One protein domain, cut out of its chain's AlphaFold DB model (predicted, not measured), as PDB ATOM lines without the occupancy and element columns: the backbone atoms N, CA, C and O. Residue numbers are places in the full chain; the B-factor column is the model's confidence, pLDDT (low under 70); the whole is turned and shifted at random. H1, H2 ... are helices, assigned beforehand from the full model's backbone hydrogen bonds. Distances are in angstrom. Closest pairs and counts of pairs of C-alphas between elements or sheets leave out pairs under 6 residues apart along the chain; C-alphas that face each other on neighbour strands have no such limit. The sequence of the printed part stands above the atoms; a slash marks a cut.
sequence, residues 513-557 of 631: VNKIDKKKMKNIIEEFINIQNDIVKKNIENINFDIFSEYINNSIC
ATOM      1  N   VAL A 513     303.741 273.372 312.737       88.31
ATOM      2  CA  VAL A 513     302.693 272.357 312.955       88.31
ATOM      3  C   VAL A 513     302.262 271.686 311.652       88.31
ATOM      4  O   VAL A 513     302.090 270.473 311.631       88.31
ATOM      5  N   ASN A 514     302.064 272.457 310.577       89.12
ATOM      6  CA  ASN A 514     301.438 271.940 309.353       89.12
ATOM      7  C   ASN A 514     302.439 271.346 308.349       89.12
ATOM      8  O   ASN A 514     302.022 270.672 307.410       89.12
ATOM      9  N   LYS A 515     303.748 271.581 308.525       91.06
ATOM     10  CA  LYS A 515     304.782 271.018 307.648       91.06
ATOM     11  C   LYS A 515     304.765 269.486 307.660       91.06
ATOM     12  O   LYS A 515     304.741 268.853 308.716       91.06
ATOM     13  N   ILE A 516     304.858 268.895 306.478       89.81
ATOM     14  CA  ILE A 516     305.055 267.461 306.282       89.81
ATOM     15  C   ILE A 516     306.562 267.196 306.262       89.81
ATOM     16  O   ILE A 516     307.309 267.855 305.534       89.81
ATOM     17  N   ASP A 517     307.031 266.253 307.078       86.81
ATOM     18  CA  ASP A 517     308.431 265.835 307.081       86.81
ATOM     19  C   ASP A 517     308.742 264.843 305.945       86.81
ATOM     20  O   ASP A 517     307.850 264.189 305.396       86.81
ATOM     21  N   LYS A 518     310.032 264.690 305.620       86.19
ATOM     22  CA  LYS A 518     310.504 263.803 304.547       86.19
ATOM     23  C   LYS A 518     310.008 262.361 304.690       86.19
ATOM     24  O   LYS A 518     309.674 261.754 303.680       86.19
ATOM     25  N   LYS A 519     309.976 261.795 305.905       90.00
ATOM     26  CA  LYS A 519     309.563 260.398 306.118       90.00
ATOM     27  C   LYS A 519     308.063 260.258 305.898       90.00
ATOM     28  O   LYS A 519     307.651 259.396 305.138       90.00
ATOM     29  N   LYS A 520     307.253 261.146 306.482       90.56
ATOM     30  CA  LYS A 520     305.799 261.143 306.270       90.56
ATOM     31  C   LYS A 520     305.437 261.346 304.795       90.56
ATOM     32  O   LYS A 520     304.609 260.605 304.279       90.56
ATOM     33  N   MET A 521     306.096 262.281 304.103       89.88
ATOM     34  CA  MET A 521     305.917 262.493 302.661       89.88
ATOM     35  C   MET A 521     306.317 261.255 301.846       89.88
ATOM     36  O   MET A 521     305.560 260.814 300.984       89.88
ATOM     37  N   LYS A 522     307.482 260.668 302.150       90.06
ATOM     38  CA  LYS A 522     307.971 259.448 301.505       90.06
ATOM     39  C   LYS A 522     306.968 258.296 301.663       90.06
ATOM     40  O   LYS A 522     306.559 257.734 300.654       90.06
ATOM     41  N   ASN A 523     306.529 257.999 302.887       92.12
ATOM     42  CA  ASN A 523     305.594 256.906 303.165       92.12
ATOM     43  C   ASN A 523     304.258 257.072 302.412       92.12
ATOM     44  O   ASN A 523     303.733 256.099 301.884       92.12
ATOM     45  N   ILE A 524     303.717 258.297 302.337       91.00
ATOM     46  CA  ILE A 524     302.471 258.587 301.598       91.00
ATOM     47  C   ILE A 524     302.638 258.288 300.100       91.00
ATOM     48  O   ILE A 524     301.748 257.708 299.482       91.00
ATOM     49  N   ILE A 525     303.776 258.673 299.518       88.38
ATOM     50  CA  ILE A 525     304.057 258.467 298.093       88.38
ATOM     51  C   ILE A 525     304.368 256.994 297.794       88.38
ATOM     52  O   ILE A 525     303.872 256.476 296.799       88.38
ATOM     53  N   GLU A 526     305.126 256.299 298.647       89.00
ATOM     54  CA  GLU A 526     305.360 254.854 298.505       89.00
ATOM     55  C   GLU A 526     304.046 254.067 298.558       89.00
ATOM     56  O   GLU A 526     303.818 253.224 297.696       89.00
ATOM     57  N   GLU A 527     303.131 254.393 299.476       91.44
ATOM     58  CA  GLU A 527     301.841 253.700 299.555       91.44
ATOM     59  C   GLU A 527     300.918 254.031 298.370       91.44
ATOM     60  O   GLU A 527     300.255 253.147 297.823       91.44
ATOM     61  N   PHE A 528     300.941 255.277 297.881       89.44
ATOM     62  CA  PHE A 528     300.276 255.637 296.627       89.44
ATOM     63  C   PHE A 528     300.825 254.835 295.436       89.44
ATOM     64  O   PHE A 528     300.035 254.356 294.620       89.44
ATOM     65  N   ILE A 529     302.150 254.657 295.346       88.38
ATOM     66  CA  ILE A 529     302.823 253.853 294.312       88.38
ATOM     67  C   ILE A 529     302.451 252.372 294.446       88.38
ATOM     68  O   ILE A 529     302.150 251.740 293.434       88.38
ATOM     69  N   ASN A 530     302.425 251.817 295.664       89.56
ATOM     70  CA  ASN A 530     302.130 250.405 295.935       89.56
ATOM     71  C   ASN A 530     300.788 249.957 295.333       89.56
ATOM     72  O   ASN A 530     300.709 248.863 294.766       89.56
ATOM     73  N   ILE A 531     299.775 250.827 295.387       92.38
ATOM     74  CA  ILE A 531     298.414 250.585 294.879       92.38
ATOM     75  C   ILE A 531     298.343 250.598 293.334       92.38
ATOM     76  O   ILE A 531     297.403 250.051 292.760       92.38
ATOM     77  N   GLN A 532     299.326 251.174 292.629       90.38
ATOM     78  CA  GLN A 532     299.280 251.290 291.164       90.38
ATOM     79  C   GLN A 532     299.634 249.987 290.427       90.38
ATOM     80  O   GLN A 532     300.389 249.143 290.913       90.38
ATOM     81  N   ASN A 533     299.169 249.865 289.181       90.12
ATOM     82  CA  ASN A 533     299.580 248.795 288.267       90.12
ATOM     83  C   ASN A 533     301.053 248.946 287.834       90.12
ATOM     84  O   ASN A 533     301.573 250.059 287.739       90.12
ATOM     85  N   ASP A 534     301.709 247.840 287.474       87.31
ATOM     86  CA  ASP A 534     303.153 247.804 287.168       87.31
ATOM     87  C   ASP A 534     303.593 248.724 286.018       87.31
ATOM     88  O   ASP A 534     304.724 249.208 286.010       87.31
ATOM     89  N   ILE A 535     302.700 249.005 285.064       86.75
ATOM     90  CA  ILE A 535     302.938 249.975 283.982       86.75
ATOM     91  C   ILE A 535     303.135 251.383 284.562       86.75
ATOM     92  O   ILE A 535     304.038 252.103 284.151       86.75
ATOM     93  N   VAL A 536     302.317 251.769 285.544       82.06
ATOM     94  CA  VAL A 536     302.414 253.070 286.215       82.06
ATOM     95  C   VAL A 536     303.639 253.094 287.129       82.06
ATOM     96  O   VAL A 536     304.415 254.040 287.059       82.06
ATOM     97  N   LYS A 537     303.885 252.024 287.902       84.25
ATOM     98  CA  LYS A 537     305.081 251.888 288.758       84.25
ATOM     99  C   LYS A 537     306.393 252.068 287.982       84.25
ATOM    100  O   LYS A 537     307.313 252.692 288.495       84.25
ATOM    101  N   LYS A 538     306.473 251.563 286.744       82.06
ATOM    102  CA  LYS A 538     307.642 251.718 285.852       82.06
ATOM    103  C   LYS A 538     307.769 253.102 285.204       82.06
ATOM    104  O   LYS A 538     308.857 253.438 284.747       82.06
ATOM    105  N   ASN A 539     306.689 253.882 285.163       83.25
ATOM    106  CA  ASN A 539     306.629 255.188 284.496       83.25
ATOM    107  C   ASN A 539     306.679 256.381 285.472       83.25
ATOM    108  O   ASN A 539     306.621 257.527 285.027       83.25
ATOM    109  N   ILE A 540     306.755 256.143 286.786       81.00
ATOM    110  CA  ILE A 540     306.913 257.201 287.791       81.00
ATOM    111  C   ILE A 540     308.394 257.585 287.896       81.00
ATOM    112  O   ILE A 540     309.249 256.753 288.196       81.00
ATOM    113  N   GLU A 541     308.690 258.864 287.656       78.25
ATOM    114  CA  GLU A 541     310.030 259.430 287.830       78.25
ATOM    115  C   GLU A 541     310.457 259.441 289.311       78.25
ATOM    116  O   GLU A 541     309.633 259.457 290.227       78.25
ATOM    117  N   ASN A 542     311.768 259.444 289.565       80.50
ATOM    118  CA  ASN A 542     312.317 259.369 290.919       80.50
ATOM    119  C   ASN A 542     312.153 260.702 291.681       80.50
ATOM    120  O   ASN A 542     313.008 261.586 291.600       80.50
ATOM    121  N   ILE A 543     311.053 260.841 292.426       80.31
ATOM    122  CA  ILE A 543     310.690 262.070 293.150       80.31
ATOM    123  C   ILE A 543     311.720 262.407 294.239       80.31
ATOM    124  O   ILE A 543     311.937 261.652 295.189       80.31
ATOM    125  N   ASN A 544     312.289 263.613 294.176       85.38
ATOM    126  CA  ASN A 544     313.140 264.131 295.242       85.38
ATOM    127  C   ASN A 544     312.299 264.584 296.449       85.38
ATOM    128  O   ASN A 544     311.862 265.732 296.535       85.38
ATOM    129  N   PHE A 545     312.106 263.684 297.417       84.94
ATOM    130  CA  PHE A 545     311.312 263.934 298.628       84.94
ATOM    131  C   PHE A 545     311.748 265.163 299.449       84.94
ATOM    132  O   PHE A 545     310.911 265.737 300.145       84.94
ATOM    133  N   ASP A 546     313.018 265.589 299.394       83.12
ATOM    134  CA  ASP A 546     313.466 266.802 300.099       83.12
ATOM    135  C   ASP A 546     312.901 268.065 299.433       83.12
ATOM    136  O   ASP A 546     312.346 268.933 300.106       83.12
ATOM    137  N   ILE A 547     312.988 268.144 298.102       85.00
ATOM    138  CA  ILE A 547     312.480 269.284 297.325       85.00
ATOM    139  C   ILE A 547     310.947 269.267 297.310       85.00
ATOM    140  O   ILE A 547     310.320 270.303 297.521       85.00
ATOM    141  N   PHE A 548     310.325 268.096 297.140       86.88
ATOM    142  CA  PHE A 548     308.867 267.971 297.107       86.88
ATOM    143  C   PHE A 548     308.204 268.264 298.463       86.88
ATOM    144  O   PHE A 548     307.163 268.920 298.505       86.88
ATOM    145  N   SER A 549     308.813 267.864 299.588       88.81
ATOM    146  CA  SER A 549     308.290 268.252 300.908       88.81
ATOM    147  C   SER A 549     308.443 269.755 301.168       88.81
ATOM    148  O   SER A 549     307.479 270.382 301.596       88.81
ATOM    149  N   GLU A 550     309.580 270.376 300.834       86.12
ATOM    150  CA  GLU A 550     309.743 271.839 300.916       86.12
ATOM    151  C   GLU A 550     308.761 272.581 299.973       86.12
ATOM    152  O   GLU A 550     308.200 273.599 300.377       86.12
ATOM    153  N   TYR A 551     308.469 272.073 298.767       86.50
ATOM    154  CA  TYR A 551     307.455 272.644 297.860       86.50
ATOM    155  C   TYR A 551     306.070 272.701 298.517       86.50
ATOM    156  O   TYR A 551     305.487 273.779 298.649       86.50
ATOM    157  N   ILE A 552     305.575 271.556 299.003       86.00
ATOM    158  CA  ILE A 552     304.280 271.466 299.691       86.00
ATOM    159  C   ILE A 552     304.267 272.359 300.940       86.00
ATOM    160  O   ILE A 552     303.315 273.114 301.153       86.00
ATOM    161  N   ASN A 553     305.346 272.356 301.725       89.25
ATOM    162  CA  ASN A 553     305.446 273.148 302.948       89.25
ATOM    163  C   ASN A 553     305.453 274.666 302.684       89.25
ATOM    164  O   ASN A 553     304.927 275.423 303.502       89.25
ATOM    165  N   ASN A 554     305.969 275.141 301.544       84.69
ATOM    166  CA  ASN A 554     305.919 276.569 301.207       84.69
ATOM    167  C   ASN A 554     304.487 277.097 301.013       84.69
ATOM    168  O   ASN A 554     304.251 278.263 301.318       84.69
ATOM    169  N   SER A 555     303.517 276.260 300.619       82.12
ATOM    170  CA  SER A 555     302.100 276.663 300.495       82.12
ATOM    171  C   SER A 555     301.432 277.046 301.833       82.12
ATOM    172  O   SER A 555     300.400 277.729 301.868       82.12
ATOM    173  N   ILE A 556     302.031 276.642 302.962       86.75
ATOM    174  CA  ILE A 556     301.601 277.044 304.307       86.75
ATOM    175  C   ILE A 556     301.875 278.542 304.506       86.75
ATOM    176  O   ILE A 556     301.007 279.268 305.003       86.75
ATOM    177  N   CYS A 557     303.048 279.002 304.067       90.19
ATOM    178  CA  CYS A 557     303.493 280.389 304.143       90.19
ATOM    179  C   CYS A 557     302.693 281.299 303.192       90.19
ATOM    180  O   CYS A 557     302.166 280.853 302.177       90.19
TER     181      CYS A 557
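AT A GLANCE: This is residues 513 to 557 of the 631 residues of an uncharacterized protein of Plasmodium malariae (UniProt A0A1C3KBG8). A long helix, H1, leads to a turn made with the short helix H2 at one end of a rod, and the chain then folds back to H3, whose first residue, Phe 545, comes close to H1's first residue, Lys 518, so that H1 and H3 make a corner there, from which H3 runs on toward the other end of the rod. Residues 530 to 536 stick out. The printed part has 45 residues with three named helices, H1, H2, H3 in order, and no named strand; it is all helix and loose, with a radius of gyration of the C-alphas of 12.0 A and spans of 36 by 15 by 14 A.

IN THESE COORDINATES: H1, residues 518 to 530, begins at C-alpha (310.504, 263.803, 304.547) and is 18.0 A long. H2 is residues 534 to 539. H3, residues 545 to 554, is 14.0 A long and ends at C-alpha (305.919, 276.569, 301.207).

HOW THE PARTS SIT: H1 touches H3 with residues 518 to 522 alone; the closest C-alphas, of Lys 518 and Phe 545, are 6.0 A apart. Their steep tilt is 69.5 degrees, opposite ways, only just short of about perpendicular. H1 and H2 are close but not clearly touching, with the closest C-alphas, of Ile 529 and Lys 537, at 6.3 A. H2 and H3 are apart. In H1, H2 and H3 every O i to N i+4 pair is within hydrogen-bond range.

THE WHOLE: The C-alphas farthest apart, of Asp 534 and Cys 557, are separated by 36.7 A. Both links are tight, the printed part has no cut, and no printed residue is under 70 in pLDDT.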